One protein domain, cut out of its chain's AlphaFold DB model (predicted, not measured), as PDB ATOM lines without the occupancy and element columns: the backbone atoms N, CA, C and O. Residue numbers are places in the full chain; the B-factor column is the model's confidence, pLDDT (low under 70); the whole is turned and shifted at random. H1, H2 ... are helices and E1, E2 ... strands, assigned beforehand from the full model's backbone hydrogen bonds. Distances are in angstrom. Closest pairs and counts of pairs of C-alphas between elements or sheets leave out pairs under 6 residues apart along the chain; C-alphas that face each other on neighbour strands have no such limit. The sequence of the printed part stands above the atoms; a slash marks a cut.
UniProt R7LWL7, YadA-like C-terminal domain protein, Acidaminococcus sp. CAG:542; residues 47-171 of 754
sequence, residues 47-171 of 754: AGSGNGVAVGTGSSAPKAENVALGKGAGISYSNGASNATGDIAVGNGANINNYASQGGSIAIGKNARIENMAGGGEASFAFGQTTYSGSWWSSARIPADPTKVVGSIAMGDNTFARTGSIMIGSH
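What this domain is: This is residues 47 to 171 of the 754 residues of the protein "YadA-like C-terminal domain protein" of Acidaminococcus sp. CAG:542 (UniProt R7LWL7). With little regular structure, the chain winds in stacked turns through a sandwich of two parallel sheets, E1 E2 E4 E6 E8 E10 and E3 E5 E7 E9, with H1 off one end. Only 38 of 125 printed residues are in the ten named strands and one named helix, after E7: mostly strand. The whole is compact, radius of gyration of the C-alphas 14.0 A, spans 41 by 31 by 21 A.

Where its parts are: E1 is residues 53 to 55, from C-alpha (-46.546, -6.279, -21.098); E2 67 to 69; E4 88 to 90; E6 106 to 108; E8 153 to 155; E10 166 to 168, ending at (-37.785, 9.262, -36.882); E3 74 to 77, 10.3 A; E5 95 to 98; E7 113 to 116; E9 160 to 162; H1 120 to 124.

How they stand to each other: The sheets' best planes are 17 degrees apart. In E1 and E2, N 55 and O 68 are within hydrogen-bond range, 2.9 A. H1, its O i to N i+4 pair within range, is on neither sheet.

The domain as a whole: The printed part has no cut; links E1 to E2 and H1 to E8 are long; residues 80 to 82 have pLDDT under 70.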
ATOM      1  N   ALA A  47     -54.937  -2.152 -17.227       84.44
ATOM      2  CA  ALA A  47     -54.350  -3.351 -17.826       84.44
ATOM      3  C   ALA A  47     -54.830  -3.504 -19.281       84.44
ATOM      4  O   ALA A  47     -56.025  -3.365 -19.558       84.44
ATOM      5  N   GLY A  48     -53.903  -3.778 -20.199       85.88
ATOM      6  CA  GLY A  48     -54.217  -4.153 -21.577       85.88
ATOM      7  C   GLY A  48     -54.502  -5.647 -21.735       85.88
ATOM      8  O   GLY A  48     -54.666  -6.376 -20.755       85.88
ATOM      9  N   SER A  49     -54.553  -6.115 -22.981       90.25
ATOM     10  CA  SER A  49     -54.788  -7.522 -23.327       90.25
ATOM     11  C   SER A  49     -53.543  -8.224 -23.885       90.25
ATOM     12  O   SER A  49     -52.669  -7.605 -24.492       90.25
ATOM     13  N   GLY A  50     -53.489  -9.548 -23.724       90.50
ATOM     14  CA  GLY A  50     -52.447 -10.408 -24.293       90.50
ATOM     15  C   GLY A  50     -51.506 -11.026 -23.258       90.50
ATOM     16  O   GLY A  50     -51.764 -10.973 -22.059       90.50
ATOM     17  N   ASN A  51     -50.442 -11.668 -23.750       90.88
ATOM     18  CA  ASN A  51     -49.489 -12.439 -22.945       90.88
ATOM     19  C   ASN A  51     -48.234 -11.643 -22.537       90.88
ATOM     20  O   ASN A  51     -47.489 -12.102 -21.676       90.88
ATOM     21  N   GLY A  52     -47.966 -10.511 -23.194       92.75
ATOM     22  CA  GLY A  52     -46.827  -9.633 -22.921       92.75
ATOM     23  C   GLY A  52     -47.164  -8.499 -21.954       92.75
ATOM     24  O   GLY A  52     -48.184  -8.510 -21.264       92.75
ATOM     25  N   VAL A  53     -46.315  -7.473 -21.923       95.75
ATOM     26  CA  VAL A  53     -46.546  -6.279 -21.098       95.75
ATOM     27  C   VAL A  53     -47.534  -5.360 -21.816       95.75
ATOM     28  O   VAL A  53     -47.141  -4.681 -22.757       95.75
ATOM     29  N   ALA A  54     -48.795  -5.311 -21.378       94.31
ATOM     30  CA  ALA A  54     -49.821  -4.420 -21.932       94.31
ATOM     31  C   ALA A  54     -50.372  -3.458 -20.861       94.31
ATOM     32  O   ALA A  54     -50.992  -3.893 -19.887       94.31
ATOM     33  N   VAL A  55     -50.151  -2.150 -21.030       92.88
ATOM     34  CA  VAL A  55     -50.587  -1.095 -20.097       92.88
ATOM     35  C   VAL A  55     -51.181   0.086 -20.868       92.88
ATOM     36  O   VAL A  55     -50.564   0.616 -21.784       92.88
ATOM     37  N   GLY A  56     -52.369   0.532 -20.472       91.81
ATOM     38  CA  GLY A  56     -53.177   1.562 -21.122       91.81
ATOM     39  C   GLY A  56     -54.480   0.997 -21.685       91.81
ATOM     40  O   GLY A  56     -54.540  -0.145 -22.148       91.81
ATOM     41  N   THR A  57     -55.545   1.795 -21.664       92.75
ATOM     42  CA  THR A  57     -56.881   1.394 -22.111       92.75
ATOM     43  C   THR A  57     -56.855   1.018 -23.590       92.75
ATOM     44  O   THR A  57     -56.502   1.829 -24.448       92.75
ATOM     45  N   GLY A  58     -57.245  -0.221 -23.897       92.12
ATOM     46  CA  GLY A  58     -57.216  -0.761 -25.259       92.12
ATOM     47  C   GLY A  58     -55.814  -1.088 -25.784       92.12
ATOM     48  O   GLY A  58     -55.661  -1.229 -26.995       92.12
ATOM     49  N   SER A  59     -54.800  -1.186 -24.917       95.12
ATOM     50  CA  SER A  59     -53.482  -1.697 -25.316       95.12
ATOM     51  C   SER A  59     -53.486  -3.221 -25.510       95.12
ATOM     52  O   SER A  59     -54.271  -3.926 -24.870       95.12
ATOM     53  N   SER A  60     -52.629  -3.736 -26.399       95.81
ATOM     54  CA  SER A  60     -52.572  -5.161 -26.771       95.81
ATOM     55  C   SER A  60     -51.142  -5.640 -27.052       95.81
ATOM     56  O   SER A  60     -50.519  -5.187 -28.014       95.81
ATOM     57  N   ALA A  61     -50.661  -6.609 -26.265       95.44
ATOM     58  CA  ALA A  61     -49.363  -7.282 -26.393       95.44
ATOM     59  C   ALA A  61     -49.563  -8.817 -26.474       95.44
ATOM     60  O   ALA A  61     -49.487  -9.513 -25.460       95.44
ATOM     61  N   PRO A  62     -49.884  -9.392 -27.649       93.19
ATOM     62  CA  PRO A  62     -50.399 -10.764 -27.752       93.19
ATOM     63  C   PRO A  62     -49.364 -11.883 -27.520       93.19
ATOM     64  O   PRO A  62     -49.762 -13.029 -27.289       93.19
ATOM     65  N   LYS A  63     -48.059 -11.597 -27.560       92.12
ATOM     66  CA  LYS A  63     -46.964 -12.555 -27.294       92.12
ATOM     67  C   LYS A  63     -46.179 -12.136 -26.051       92.12
ATOM     68  O   LYS A  63     -46.155 -10.955 -25.722       92.12
ATOM     69  N   ALA A  64     -45.548 -13.090 -25.369       92.12
ATOM     70  CA  ALA A  64     -44.878 -12.849 -24.085       92.12
ATOM     71  C   ALA A  64     -43.721 -11.839 -24.190       92.12
ATOM     72  O   ALA A  64     -43.449 -11.103 -23.246       92.12
ATOM     73  N   GLU A  65     -43.078 -11.768 -25.354       93.50
ATOM     74  CA  GLU A  65     -41.954 -10.876 -25.638       93.50
ATOM     75  C   GLU A  65     -42.405  -9.462 -26.054       93.50
ATOM     76  O   GLU A  65     -41.569  -8.583 -26.239       93.50
ATOM     77  N   ASN A  66     -43.712  -9.225 -26.240       95.62
ATOM     78  CA  ASN A  66     -44.231  -7.925 -26.663       95.62
ATOM     79  C   ASN A  66     -44.338  -6.923 -25.507       95.62
ATOM     80  O   ASN A  66     -44.716  -7.273 -24.385       95.62
ATOM     81  N   VAL A  67     -44.139  -5.643 -25.831       96.94
ATOM     82  CA  VAL A  67     -44.411  -4.511 -24.935       96.94
ATOM     83  C   VAL A  67     -45.349  -3.523 -25.627       96.94
ATOM     84  O   VAL A  67     -45.014  -2.984 -26.676       96.94
ATOM     85  N   ALA A  68     -46.508  -3.259 -25.030       96.12
ATOM     86  CA  ALA A  68     -47.502  -2.290 -25.474       96.12
ATOM     87  C   ALA A  68     -47.845  -1.321 -24.325       96.12
ATOM     88  O   ALA A  68     -48.435  -1.723 -23.323       96.12
ATOM     89  N   LEU A  69     -47.475  -0.044 -24.449       95.12
ATOM     90  CA  LEU A  69     -47.672   0.973 -23.409       95.12
ATOM     91  C   LEU A  69     -48.346   2.231 -23.969       95.12
ATOM     92  O   LEU A  69     -47.779   2.937 -24.796       95.12
ATOM     93  N   GLY A  70     -49.528   2.561 -23.462       93.25
ATOM     94  CA  GLY A  70     -50.312   3.738 -23.822       93.25
ATOM     95  C   GLY A  70     -51.721   3.387 -24.294       93.25
ATOM     96  O   GLY A  70     -52.015   2.264 -24.703       93.25
ATOM     97  N   LYS A  71     -52.620   4.375 -24.250       93.88
ATOM     98  CA  LYS A  71     -53.996   4.228 -24.736       93.88
ATOM     99  C   LYS A  71     -54.002   3.776 -26.200       93.88
ATOM    100  O   LYS A  71     -53.426   4.451 -27.048       93.88
ATOM    101  N   GLY A  72     -54.646   2.651 -26.500       93.31
ATOM    102  CA  GLY A  72     -54.692   2.082 -27.850       93.31
ATOM    103  C   GLY A  72     -53.338   1.641 -28.426       93.31
ATOM    104  O   GLY A  72     -53.240   1.507 -29.644       93.31
ATOM    105  N   ALA A  73     -52.301   1.446 -27.600       96.50
ATOM    106  CA  ALA A  73     -51.012   0.924 -28.055       96.50
ATOM    107  C   ALA A  73     -51.143  -0.569 -28.414       96.50
ATOM    108  O   ALA A  73     -51.396  -1.387 -27.533       96.50
ATOM    109  N   GLY A  74     -51.014  -0.951 -29.685       95.88
ATOM    110  CA  GLY A  74     -51.394  -2.294 -30.142       95.88
ATOM    111  C   GLY A  74     -50.365  -2.981 -31.029       95.88
ATOM    112  O   GLY A  74     -49.900  -2.405 -32.006       95.88
ATOM    113  N   ILE A  75     -50.076  -4.246 -30.733       96.12
ATOM    114  CA  ILE A  75     -49.320  -5.153 -31.600       96.12
ATOM    115  C   ILE A  75     -50.280  -6.233 -32.116       96.12
ATOM    116  O   ILE A  75     -51.027  -6.826 -31.330       96.12
ATOM    117  N   SER A  76     -50.270  -6.495 -33.425       93.81
ATOM    118  CA  SER A  76     -51.103  -7.518 -34.072       93.81
ATOM    119  C   SER A  76     -50.296  -8.463 -34.961       93.81
ATOM    120  O   SER A  76     -49.330  -8.061 -35.605       93.81
ATOM    121  N   TYR A  77     -50.746  -9.718 -35.024       90.69
ATOM    122  CA  TYR A  77     -50.233 -10.769 -35.904       90.69
ATOM    123  C   TYR A  77     -51.421 -11.374 -36.660       90.69
ATOM    124  O   TYR A  77     -52.330 -11.895 -36.012       90.69
ATOM    125  N   SER A  78     -51.454 -11.277 -37.994       85.38
ATOM    126  CA  SER A  78     -52.642 -11.671 -38.780       85.38
ATOM    127  C   SER A  78     -52.486 -12.928 -39.638       85.38
ATOM    128  O   SER A  78     -53.492 -13.549 -39.971       85.38
ATOM    129  N   ASN A  79     -51.268 -13.289 -40.043       76.31
ATOM    130  CA  ASN A  79     -51.010 -14.418 -40.940       76.31
ATOM    131  C   ASN A  79     -49.616 -15.030 -40.679       76.31
ATOM    132  O   ASN A  79     -48.765 -14.431 -40.011       76.31
ATOM    133  N   GLY A  80     -49.383 -16.227 -41.220       67.75
ATOM    134  CA  GLY A  80     -48.141 -16.987 -41.042       67.75
ATOM    135  C   GLY A  80     -47.963 -17.603 -39.645       67.75
ATOM    136  O   GLY A  80     -48.754 -17.383 -38.727       67.75
ATOM    137  N   ALA A  81     -46.910 -18.408 -39.486       65.69
ATOM    138  CA  ALA A  81     -46.529 -18.963 -38.190       65.69
ATOM    139  C   ALA A  81     -45.902 -17.867 -37.313       65.69
ATOM    140  O   ALA A  81     -45.006 -17.156 -37.765       65.69
ATOM    141  N   SER A  82     -46.350 -17.733 -36.060       67.94
ATOM    142  CA  SER A  82     -45.878 -16.694 -35.128       67.94
ATOM    143  C   SER A  82     -44.486 -16.974 -34.544       67.94
ATOM    144  O   SER A  82     -44.342 -17.080 -33.326       67.94
ATOM    145  N   ASN A  83     -43.483 -17.116 -35.408       75.00
ATOM    146  CA  ASN A  83     -42.140 -17.560 -35.035       75.00
ATOM    147  C   ASN A  83     -41.170 -16.405 -34.731       75.00
ATOM    148  O   ASN A  83     -40.141 -16.649 -34.109       75.00
ATOM    149  N   ALA A  84     -41.493 -15.167 -35.124       81.75
ATOM    150  CA  ALA A  84     -40.809 -13.968 -34.649       81.75
ATOM    151  C   ALA A  84     -41.782 -13.055 -33.884       81.75
ATOM    152  O   ALA A  84     -42.932 -12.849 -34.283       81.75
ATOM    153  N   THR A  85     -41.310 -12.543 -32.748       87.31
ATOM    154  CA  THR A  85     -42.062 -11.710 -31.799       87.31
ATOM    155  C   THR A  85     -41.152 -10.571 -31.298       87.31
ATOM    156  O   THR A  85     -40.257 -10.149 -32.029       87.31
ATOM    157  N   GLY A  86     -41.363 -10.030 -30.092       90.94
ATOM    158  CA  GLY A  86     -40.452  -9.037 -29.496       90.94
ATOM    159  C   GLY A  86     -40.699  -7.579 -29.898       90.94
ATOM    160  O   GLY A  86     -39.832  -6.736 -29.691       90.94
ATOM    161  N   ASP A  87     -41.859  -7.270 -30.483       96.06
ATOM    162  CA  ASP A  87     -42.225  -5.898 -30.854       96.06
ATOM    163  C   ASP A  87     -42.488  -4.987 -29.639       96.06
ATOM    164  O   ASP A  87     -43.044  -5.427 -28.625       96.06
ATOM    165  N   ILE A  88     -42.158  -3.699 -29.785       97.75
ATOM    166  CA  ILE A  88     -42.318  -2.648 -28.770       97.75
ATOM    167  C   ILE A  88     -43.170  -1.502 -29.339       97.75
ATOM    168  O   ILE A  88     -42.714  -0.759 -30.206       97.75
ATOM    169  N   ALA A  89     -44.385  -1.316 -28.818       97.25
ATOM    170  CA  ALA A  89     -45.305  -0.228 -29.153       97.25
ATOM    171  C   ALA A  89     -45.541   0.685 -27.932       97.25
ATOM    172  O   ALA A  89     -46.187   0.284 -26.966       97.25
ATOM    173  N   VAL A  90     -45.041   1.923 -27.947       96.88
ATOM    174  CA  VAL A  90     -45.125   2.857 -26.807       96.88
ATOM    175  C   VAL A  90     -45.667   4.218 -27.241       96.88
ATOM    176  O   VAL A  90     -44.963   5.017 -27.846       96.88
ATOM    177  N   GLY A  91     -46.910   4.527 -26.888       94.62
ATOM    178  CA  GLY A  91     -47.540   5.821 -27.142       94.62
ATOM    179  C   GLY A  91     -49.042   5.716 -27.396       94.62
ATOM    180  O   GLY A  91     -49.581   4.650 -27.680       94.62
ATOM    181  N   ASN A  92     -49.742   6.849 -27.294       93.62
ATOM    182  CA  ASN A  92     -51.180   6.912 -27.563       93.62
ATOM    183  C   ASN A  92     -51.453   6.614 -29.051       93.62
ATOM    184  O   ASN A  92     -51.058   7.398 -29.916       93.62
ATOM    185  N   GLY A  93     -52.105   5.487 -29.335       92.88
ATOM    186  CA  GLY A  93     -52.353   4.985 -30.687       92.88
ATOM    187  C   GLY A  93     -51.113   4.456 -31.421       92.88
ATOM    188  O   GLY A  93     -51.146   4.390 -32.648       92.88
ATOM    189  N   ALA A  94     -50.025   4.124 -30.715       97.06
ATOM    190  CA  ALA A  94     -48.872   3.461 -31.329       97.06
ATOM    191  C   ALA A  94     -49.268   2.051 -31.808       97.06
ATOM    192  O   ALA A  94     -49.867   1.292 -31.048       97.06
ATOM    193  N   ASN A  95     -48.969   1.677 -33.052       96.94
ATOM    194  CA  ASN A  95     -49.436   0.408 -33.615       96.94
ATOM    195  C   ASN A  95     -48.368  -0.314 -34.442       96.94
ATOM    196  O   ASN A  95     -47.706   0.303 -35.271       96.94
ATOM    197  N   ILE A  96     -48.238  -1.627 -34.247       97.12
ATOM    198  CA  ILE A  96     -47.377  -2.499 -35.051       97.12
ATOM    199  C   ILE A  96     -48.231  -3.629 -35.614       97.12
ATOM    200  O   ILE A  96     -48.720  -4.485 -34.873       97.12
ATOM    201  N   ASN A  97     -48.379  -3.646 -36.934       94.81
ATOM    202  CA  ASN A  97     -49.083  -4.692 -37.652       94.81
ATOM    203  C   ASN A  97     -48.089  -5.630 -38.349       94.81
ATOM    204  O   ASN A  97     -47.490  -5.270 -39.364       94.81
ATOM    205  N   ASN A  98     -47.934  -6.841 -37.814       92.94
ATOM    206  CA  ASN A  98     -47.151  -7.912 -38.422       92.94
ATOM    207  C   ASN A  98     -48.050  -8.800 -39.280       92.94
ATOM    208  O   ASN A  98     -48.713  -9.716 -38.778       92.94
ATOM    209  N   TYR A  99     -48.052  -8.565 -40.590       88.62
ATOM    210  CA  TYR A  99     -48.896  -9.339 -41.489       88.62
ATOM    211  C   TYR A  99     -48.475 -10.808 -41.556       88.62
ATOM    212  O   TYR A  99     -49.346 -11.667 -41.591       88.62
ATOM    213  N   ALA A 100     -47.170 -11.101 -41.540       85.81
ATOM    214  CA  ALA A 100     -46.606 -12.451 -41.640       85.81
ATOM    215  C   ALA A 100     -45.719 -12.836 -40.441       85.81
ATOM    216  O   ALA A 100     -44.829 -13.672 -40.567       85.81
ATOM    217  N   SER A 101     -45.972 -12.238 -39.275       85.62
ATOM    218  CA  SER A 101     -45.250 -12.522 -38.028       85.62
ATOM    219  C   SER A 101     -43.731 -12.301 -38.066       85.62
ATOM    220  O   SER A 101     -42.984 -13.146 -37.584       85.62
ATOM    221  N   GLN A 102     -43.292 -11.164 -38.620       87.44
ATOM    222  CA  GLN A 102     -41.878 -10.772 -38.752       87.44
ATOM    223  C   GLN A 102     -41.234 -10.270 -37.443       87.44
ATOM    224  O   GLN A 102     -40.060 -10.531 -37.207       87.44
ATOM    225  N   GLY A 103     -41.994  -9.603 -36.570       84.19
ATOM    226  CA  GLY A 103     -41.540  -9.230 -35.225       84.19
ATOM    227  C   GLY A 103     -40.460  -8.136 -35.169       84.19
ATOM    228  O   GLY A 103     -40.233  -7.389 -36.126       84.19
ATOM    229  N   GLY A 104     -39.796  -8.040 -34.012       91.06
ATOM    230  CA  GLY A 104     -38.584  -7.239 -33.789       91.06
ATOM    231  C   GLY A 104     -38.678  -5.727 -34.043       91.06
ATOM    232  O   GLY A 104     -37.642  -5.092 -34.229       91.06
ATOM    233  N   SER A 105     -39.877  -5.144 -34.099       96.50
ATOM    234  CA  SER A 105     -40.096  -3.756 -34.536       96.50
ATOM    235  C   SER A 105     -40.401  -2.788 -33.390       96.50
ATOM    236  O   SER A 105     -40.891  -3.183 -32.331       96.50
ATOM    237  N   ILE A 106     -40.116  -1.498 -33.600       98.25
ATOM    238  CA  ILE A 106     -40.168  -0.465 -32.549       98.25
ATOM    239  C   ILE A 106     -41.004   0.739 -33.009       98.25
ATOM    240  O   ILE A 106     -40.542   1.550 -33.810       98.25
ATOM    241  N   ALA A 107     -42.212   0.887 -32.463       98.06
ATOM    242  CA  ALA A 107     -43.097   2.034 -32.669       98.06
ATOM    243  C   ALA A 107     -43.201   2.856 -31.375       98.06
ATOM    244  O   ALA A 107     -43.807   2.407 -30.405       98.06
ATOM    245  N   ILE A 108     -42.626   4.060 -31.325       97.94
ATOM    246  CA  ILE A 108     -42.614   4.907 -30.121       97.94
ATOM    247  C   ILE A 108     -43.095   6.317 -30.465       97.94
ATOM    248  O   ILE A 108     -42.435   7.030 -31.205       97.94
ATOM    249  N   GLY A 109     -44.208   6.765 -29.894       95.81
ATOM    250  CA  GLY A 109     -44.765   8.101 -30.119       95.81
ATOM    251  C   GLY A 109     -46.280   8.088 -30.290       95.81
ATOM    252  O   GLY A 109     -46.914   7.036 -30.398       95.81
ATOM    253  N   LYS A 110     -46.897   9.273 -30.307       94.00
ATOM    254  CA  LYS A 110     -48.334   9.392 -30.571       94.00
ATOM    255  C   LYS A 110     -48.608   8.991 -32.020       94.00
ATOM    256  O   LYS A 110     -48.056   9.599 -32.930       94.00
ATOM    257  N   ASN A 111     -49.501   8.026 -32.235       94.69
ATOM    258  CA  ASN A 111     -49.893   7.564 -33.571       94.69
ATOM    259  C   ASN A 111     -48.699   7.088 -34.439       94.69
ATOM    260  O   ASN A 111     -48.766   7.170 -35.661       94.69
ATOM    261  N   ALA A 112     -47.614   6.606 -33.816       97.06
ATOM    262  CA  ALA A 112     -46.505   5.950 -34.510       97.06
ATOM    263  C   ALA A 112     -46.963   4.580 -35.036       97.06
ATOM    264  O   ALA A 112     -47.490   3.774 -34.266       97.06
ATOM    265  N   ARG A 113     -46.804   4.307 -36.332       97.06
ATOM    266  CA  ARG A 113     -47.353   3.112 -36.993       97.06
ATOM    267  C   ARG A 113     -46.298   2.327 -37.756       97.06
ATOM    268  O   ARG A 113     -45.475   2.902 -38.464       97.06
ATOM    269  N   ILE A 114     -46.383   1.005 -37.667       97.31
ATOM    270  CA  ILE A 114     -45.567   0.075 -38.443       97.31
ATOM    271  C   ILE A 114     -46.457  -0.920 -39.182       97.31
ATOM    272  O   ILE A 114     -47.332  -1.546 -38.585       97.31
ATOM    273  N   GLU A 115     -46.191  -1.099 -40.474       94.44
ATOM    274  CA  GLU A 115     -46.779  -2.153 -41.306       94.44
ATOM    275  C   GLU A 115     -45.670  -3.085 -41.812       94.44
ATOM    276  O   GLU A 115     -45.064  -2.851 -42.861       94.44
ATOM    277  N   ASN A 116     -45.414  -4.170 -41.081       92.44
ATOM    278  CA  ASN A 116     -44.547  -5.250 -41.549       92.44
ATOM    279  C   ASN A 116     -45.386  -6.164 -42.446       92.44
ATOM    280  O   ASN A 116     -46.087  -7.072 -41.988       92.44
ATOM    281  N   MET A 117     -45.350  -5.906 -43.746       90.25
ATOM    282  CA  MET A 117     -46.208  -6.554 -44.735       90.25
ATOM    283  C   MET A 117     -45.507  -7.735 -45.414       90.25
ATOM    284  O   MET A 117     -44.312  -7.956 -45.256       90.25
ATOM    285  N   ALA A 118     -46.268  -8.520 -46.170       87.12
ATOM    286  CA  ALA A 118     -45.770  -9.681 -46.907       87.12
ATOM    287  C   ALA A 118     -46.196  -9.562 -48.379       87.12
ATOM    288  O   ALA A 118     -47.006 -10.334 -48.896       87.12
ATOM    289  N   GLY A 119     -45.773  -8.461 -49.005       84.81
ATOM    290  CA  GLY A 119     -46.190  -8.043 -50.336       84.81
ATOM    291  C   GLY A 119     -45.099  -8.229 -51.387       84.81
ATOM    292  O   GLY A 119     -44.160  -9.009 -51.236       84.81
ATOM    293  N   GLY A 120     -45.250  -7.505 -52.498       82.50
ATOM    294  CA  GLY A 120     -44.312  -7.587 -53.613       82.50
ATOM    295  C   GLY A 120     -42.931  -7.014 -53.304       82.50
ATOM    296  O   GLY A 120     -41.946  -7.648 -53.658       82.50
ATOM    297  N   GLY A 121     -42.861  -5.867 -52.618       86.12
ATOM    298  CA  GLY A 121     -41.590  -5.229 -52.258       86.12
ATOM    299  C   GLY A 121     -40.760  -6.082 -51.299       86.12
ATOM    300  O   GLY A 121     -39.573  -6.281 -51.527       86.12
ATOM    301  N   GLU A 122     -41.398  -6.664 -50.280       89.12
ATOM    302  CA  GLU A 122     -40.723  -7.540 -49.316       89.12
ATOM    303  C   GLU A 122     -40.165  -8.816 -49.960       89.12
ATOM    304  O   GLU A 122     -39.039  -9.214 -49.673       89.12
ATOM    305  N   ALA A 123     -40.922  -9.423 -50.877       87.75
ATOM    306  CA  ALA A 123     -40.461 -10.586 -51.630       87.75
ATOM    307  C   ALA A 123     -39.377 -10.234 -52.670       87.75
ATOM    308  O   ALA A 123     -38.471 -11.033 -52.891       87.75
ATOM    309  N   SER A 124     -39.460  -9.059 -53.311       86.81
ATOM    310  CA  SER A 124     -38.458  -8.590 -54.282       86.81
ATOM    311  C   SER A 124     -37.120  -8.240 -53.636       86.81
ATOM    312  O   SER A 124     -36.098  -8.395 -54.291       86.81
ATOM    313  N   PHE A 125     -37.096  -7.793 -52.378       88.38
ATOM    314  CA  PHE A 125     -35.875  -7.344 -51.694       88.38
ATOM    315  C   PHE A 125     -35.473  -8.248 -50.517       88.38
ATOM    316  O   PHE A 125     -34.941  -7.794 -49.507       88.38
ATOM    317  N   ALA A 126     -35.704  -9.555 -50.661       89.56
ATOM    318  CA  ALA A 126     -35.406 -10.562 -49.643       89.56
ATOM    319  C   ALA A 126     -33.914 -10.942 -49.525       89.56
ATOM    320  O   ALA A 126     -33.532 -11.593 -48.552       89.56
ATOM    321  N   PHE A 127     -33.077 -10.595 -50.515       91.12
ATOM    322  CA  PHE A 127     -31.628 -10.871 -50.563       91.12
ATOM    323  C   PHE A 127     -31.244 -12.319 -50.195       91.12
ATOM    324  O   PHE A 127     -30.306 -12.548 -49.426       91.12
ATOM    325  N   GLY A 128     -32.020 -13.293 -50.682       89.31
ATOM    326  CA  GLY A 128     -31.821 -14.724 -50.419       89.31
ATOM    327  C   GLY A 128     -32.035 -15.182 -48.967       89.31
ATOM    328  O   GLY A 128     -31.827 -16.356 -48.678       89.31
ATOM    329  N   GLN A 129     -32.452 -14.305 -48.043       90.44
ATOM    330  CA  GLN A 129     -32.513 -14.629 -46.609       90.44
ATOM    331  C   GLN A 129     -33.665 -15.575 -46.237       90.44
ATOM    332  O   GLN A 129     -33.581 -16.290 -45.241       90.44
ATOM    333  N   THR A 130     -34.743 -15.576 -47.021       90.75
ATOM    334  CA  THR A 130     -35.906 -16.456 -46.850       90.75
ATOM    335  C   THR A 130     -36.642 -16.595 -48.178       90.75
ATOM    336  O   THR A 130     -36.618 -15.680 -49.006       90.75
ATOM    337  N   THR A 131     -37.298 -17.732 -48.406       89.81
ATOM    338  CA  THR A 131     -38.171 -17.910 -49.573       89.81
ATOM    339  C   THR A 131     -39.559 -17.356 -49.279       89.81
ATOM    340  O   THR A 131     -39.995 -17.299 -48.132       89.81
ATOM    341  N   TYR A 132     -40.268 -16.940 -50.324       89.56
ATOM    342  CA  TYR A 132     -41.599 -16.353 -50.225       89.56
ATOM    343  C   TYR A 132     -42.621 -17.239 -50.938       89.56
ATOM    344  O   TYR A 132     -42.381 -17.701 -52.053       89.56
ATOM    345  N   SER A 133     -43.760 -17.485 -50.291       88.75
ATOM    346  CA  SER A 133     -44.822 -18.338 -50.819       88.75
ATOM    347  C   SER A 133     -45.615 -17.672 -51.946       88.75
ATOM    348  O   SER A 133     -45.611 -16.450 -52.118       88.75
ATOM    349  N   GLY A 134     -46.342 -18.495 -52.705       85.38
ATOM    350  CA  GLY A 134     -47.131 -18.038 -53.842       85.38
ATOM    351  C   GLY A 134     -46.279 -17.759 -55.081       85.38
ATOM    352  O   GLY A 134     -45.181 -18.282 -55.241       85.38
ATOM    353  N   SER A 135     -46.815 -16.951 -55.989       82.31
ATOM    354  CA  SER A 135     -46.134 -16.528 -57.216       82.31
ATOM    355  C   SER A 135     -46.111 -15.005 -57.318       82.31
ATOM    356  O   SER A 135     -46.686 -14.303 -56.482       82.31
ATOM    357  N   TRP A 136     -45.536 -14.472 -58.400       73.88
ATOM    358  CA  TRP A 136     -45.678 -13.056 -58.746       73.88
ATOM    359  C   TRP A 136     -47.149 -12.592 -58.785       73.88
ATOM    360  O   TRP A 136     -47.403 -11.406 -58.595       73.88
ATOM    361  N   TRP A 137     -48.121 -13.485 -59.022       77.88
ATOM    362  CA  TRP A 137     -49.565 -13.191 -59.078       77.88
ATOM    363  C   TRP A 137     -50.293 -13.269 -57.728       77.88
ATOM    364  O   TRP A 137     -51.462 -12.899 -57.653       77.88
ATOM    365  N   SER A 138     -49.628 -13.711 -56.660       81.25
ATOM    366  CA  SER A 138     -50.234 -13.802 -55.328       81.25
ATOM    367  C   SER A 138     -50.376 -12.422 -54.675       81.25
ATOM    368  O   SER A 138     -49.449 -11.613 -54.696       81.25
ATOM    369  N   SER A 139     -51.547 -12.156 -54.083       73.38
ATOM    370  CA  SER A 139     -51.880 -10.887 -53.411       73.38
ATOM    371  C   SER A 139     -51.086 -10.659 -52.121       73.38
ATOM    372  O   SER A 139     -50.739  -9.523 -51.805       73.38
ATOM    373  N   ALA A 140     -50.758 -11.742 -51.418       82.50
ATOM    374  CA  ALA A 140     -49.747 -11.791 -50.374       82.50
ATOM    375  C   ALA A 140     -48.764 -12.923 -50.692       82.50
ATOM    376  O   ALA A 140     -49.162 -13.980 -51.190       82.50
ATOM    377  N   ARG A 141     -47.487 -12.696 -50.394       87.62
ATOM    378  CA  ARG A 141     -46.402 -13.672 -50.486       87.62
ATOM    379  C   ARG A 141     -45.833 -13.824 -49.081       87.62
ATOM    380  O   ARG A 141     -45.272 -12.870 -48.558       87.62
ATOM    381  N   ILE A 142     -46.035 -14.971 -48.436       89.06
ATOM    382  CA  ILE A 142     -45.672 -15.161 -47.021       89.06
ATOM    383  C   ILE A 142     -44.239 -15.718 -46.936       89.06
ATOM    384  O   ILE A 142     -43.980 -16.731 -47.588       89.06
ATOM    385  N   PRO A 143     -43.313 -15.110 -46.171       90.38
ATOM    386  CA  PRO A 143     -41.980 -15.670 -45.942       90.38
ATOM    387  C   PRO A 143     -42.059 -17.046 -45.263       90.38
ATOM    388  O   PRO A 143     -42.870 -17.254 -44.361       90.38
ATOM    389  N   ALA A 144     -41.206 -17.982 -45.681       90.06
ATOM    390  CA  ALA A 144     -41.122 -19.324 -45.101       90.06
ATOM    391  C   ALA A 144     -40.507 -19.304 -43.690       90.06
ATOM    392  O   ALA A 144     -40.998 -19.974 -42.784       90.06
ATOM    393  N   ASP A 145     -39.468 -18.490 -43.506       90.19
ATOM    394  CA  ASP A 145     -38.916 -18.110 -42.206       90.19
ATOM    395  C   ASP A 145     -39.089 -16.590 -42.017       90.19
ATOM    396  O   ASP A 145     -38.376 -15.817 -42.670       90.19
ATOM    397  N   PRO A 146     -40.039 -16.136 -41.175       89.06
ATOM    398  CA  PRO A 146     -40.254 -14.716 -40.925       89.06
ATOM    399  C   PRO A 146     -39.192 -14.100 -40.003       89.06
ATOM    400  O   PRO A 146     -39.046 -12.882 -40.017       89.06
ATOM    401  N   THR A 147     -38.393 -14.898 -39.274       88.56
ATOM    402  CA  THR A 147     -37.293 -14.399 -38.412       88.56
ATOM    403  C   THR A 147     -36.145 -13.770 -39.213       88.56
ATOM    404  O   THR A 147     -35.262 -13.117 -38.657       88.56
ATOM    405  N   LYS A 148     -36.147 -13.984 -40.534       90.12
ATOM    406  CA  LYS A 148     -35.180 -13.465 -41.509       90.12
ATOM    407  C   LYS A 148     -35.659 -12.213 -42.237       90.12
ATOM    408  O   LYS A 148     -34.908 -11.657 -43.036       90.12
ATOM    409  N   VAL A 149     -36.894 -11.777 -41.993       89.81
ATOM    410  CA  VAL A 149     -37.419 -10.521 -42.535       89.81
ATOM    411  C   VAL A 149     -37.148  -9.417 -41.523       89.81
ATOM    412  O   VAL A 149     -37.408  -9.574 -40.335       89.81
ATOM    413  N   VAL A 150     -36.594  -8.299 -41.988       89.31
ATOM    414  CA  VAL A 150     -36.236  -7.183 -41.109       89.31
ATOM    415  C   VAL A 150     -37.474  -6.478 -40.549       89.31
ATOM    416  O   VAL A 150     -38.434  -6.199 -41.272       89.31
ATOM    417  N   GLY A 151     -37.419  -6.161 -39.255       91.25
ATOM    418  CA  GLY A 151     -38.373  -5.271 -38.601       91.25
ATOM    419  C   GLY A 151     -38.207  -3.810 -39.032       91.25
ATOM    420  O   GLY A 151     -37.329  -3.467 -39.826       91.25
ATOM    421  N   SER A 152     -39.055  -2.942 -38.488       96.38
ATOM    422  CA  SER A 152     -39.103  -1.512 -38.818       96.38
ATOM    423  C   SER A 152     -39.009  -0.639 -37.561       96.38
ATOM    424  O   SER A 152     -39.246  -1.111 -36.444       96.38
ATOM    425  N   ILE A 153     -38.696   0.649 -37.730       98.38
ATOM    426  CA  ILE A 153     -38.627   1.630 -36.633       98.38
ATOM    427  C   ILE A 153     -39.468   2.863 -36.987       98.38
ATOM    428  O   ILE A 153     -39.234   3.503 -38.007       98.38
ATOM    429  N   ALA A 154     -40.415   3.231 -36.126       98.00
ATOM    430  CA  ALA A 154     -41.235   4.438 -36.243       98.00
ATOM    431  C   ALA A 154     -41.190   5.204 -34.912       98.00
ATOM    432  O   ALA A 154     -41.734   4.739 -33.912       98.00
ATOM    433  N   MET A 155     -40.499   6.346 -34.856       98.06
ATOM    434  CA  MET A 155     -40.251   7.078 -33.607       98.06
ATOM    435  C   MET A 155     -40.599   8.568 -33.701       98.06
ATOM    436  O   MET A 155     -39.924   9.337 -34.379       98.06
ATOM    437  N   GLY A 156     -41.615   8.996 -32.958       96.19
ATOM    438  CA  GLY A 156     -42.156  10.356 -32.939       96.19
ATOM    439  C   GLY A 156     -43.605  10.418 -33.425       96.19
ATOM    440  O   GLY A 156     -44.209   9.399 -33.772       96.19
ATOM    441  N   ASP A 157     -44.185  11.619 -33.413       94.31
ATOM    442  CA  ASP A 157     -45.614  11.801 -33.695       94.31
ATOM    443  C   ASP A 157     -45.967  11.517 -35.157       94.31
ATOM    444  O   ASP A 157     -45.315  12.022 -36.074       94.31
ATOM    445  N   ASN A 158     -47.039  10.743 -35.347       95.94
ATOM    446  CA  ASN A 158     -47.602  10.314 -36.632       95.94
ATOM    447  C   ASN A 158     -46.590   9.658 -37.588       95.94
ATOM    448  O   ASN A 158     -46.784   9.666 -38.803       95.94
ATOM    449  N   THR A 159     -45.507   9.083 -37.066       97.12
ATOM    450  CA  THR A 159     -44.533   8.357 -37.887       97.12
ATOM    451  C   THR A 159     -45.150   7.114 -38.527       97.12
ATOM    452  O   THR A 159     -46.015   6.464 -37.940       97.12
ATOM    453  N   PHE A 160     -44.703   6.771 -39.734       97.25
ATOM    454  CA  PHE A 160     -45.063   5.532 -40.418       97.25
ATOM    455  C   PHE A 160     -43.812   4.872 -40.995       97.25
ATOM    456  O   PHE A 160     -43.038   5.524 -41.692       97.25
ATOM    457  N   ALA A 161     -43.643   3.574 -40.747       96.75
ATOM    458  CA  ALA A 161     -42.611   2.764 -41.384       96.75
ATOM    459  C   ALA A 161     -43.188   1.432 -41.883       96.75
ATOM    460  O   ALA A 161     -43.871   0.712 -41.153       96.75
ATOM    461  N   ARG A 162     -42.893   1.082 -43.135       94.31
ATOM    462  CA  ARG A 162     -43.137  -0.259 -43.680       94.31
ATOM    463  C   ARG A 162     -41.899  -1.138 -43.494       94.31
ATOM    464  O   ARG A 162     -40.809  -0.591 -43.393       94.31
ATOM    465  N   THR A 163     -42.059  -2.462 -43.518       94.06
ATOM    466  CA  THR A 163     -41.000  -3.496 -43.512       94.06
ATOM    467  C   THR A 163     -39.590  -2.992 -43.875       94.06
ATOM    468  O   THR A 163     -39.348  -2.540 -45.000       94.06
ATOM    469  N   GLY A 164     -38.656  -3.073 -42.922       93.88
ATOM    470  CA  GLY A 164     -37.255  -2.671 -43.092       93.88
ATOM    471  C   GLY A 164     -36.987  -1.164 -43.097       93.88
ATOM    472  O   GLY A 164     -35.841  -0.767 -43.290       93.88
ATOM    473  N   SER A 165     -38.009  -0.326 -42.917       97.06
ATOM    474  CA  SER A 165     -37.885   1.136 -42.972       97.06
ATOM    475  C   SER A 165     -37.727   1.761 -41.587       97.06
ATOM    476  O   SER A 165     -38.138   1.206 -40.563       97.06
ATOM    477  N   ILE A 166     -37.165   2.966 -41.571       98.19
ATOM    478  CA  ILE A 166     -36.936   3.793 -40.391       98.19
ATOM    479  C   ILE A 166     -37.583   5.157 -40.641       98.19
ATOM    480  O   ILE A 166     -37.219   5.843 -41.594       98.19
ATOM    481  N   MET A 167     -38.499   5.587 -39.773       98.19
ATOM    482  CA  MET A 167     -38.992   6.965 -39.729       98.19
ATOM    483  C   MET A 167     -38.834   7.539 -38.319       98.19
ATOM    484  O   MET A 167     -39.433   7.031 -37.374       98.19
ATOM    485  N   ILE A 168     -38.052   8.610 -38.171       98.31
ATOM    486  CA  ILE A 168     -37.785   9.262 -36.882       98.31
ATOM    487  C   ILE A 168     -38.059  10.763 -36.995       98.31
ATOM    488  O   ILE A 168     -37.401  11.453 -37.768       98.31
ATOM    489  N   GLY A 169     -38.989  11.287 -36.198       96.56
ATOM    490  CA  GLY A 169     -39.317  12.713 -36.136       96.56
ATOM    491  C   GLY A 169     -40.788  12.985 -35.825       96.56
ATOM    492  O   GLY A 169     -41.615  12.079 -35.799       96.56
ATOM    493  N   SER A 170     -41.134  14.252 -35.591       95.50
ATOM    494  CA  SER A 170     -42.530  14.675 -35.424       95.50
ATOM    495  C   SER A 170     -43.097  15.115 -36.776       95.50
ATOM    496  O   SER A 170     -42.521  15.981 -37.443       95.50
ATOM    497  N   HIS A 171     -44.207  14.505 -37.185       95.81
ATOM    498  CA  HIS A 171     -44.864  14.744 -38.467       95.81
ATOM    499  C   HIS A 171     -46.260  15.295 -38.183       95.81
ATOM    500  O   HIS A 171     -47.180  14.546 -37.884       95.81
TER     501      HIS A 171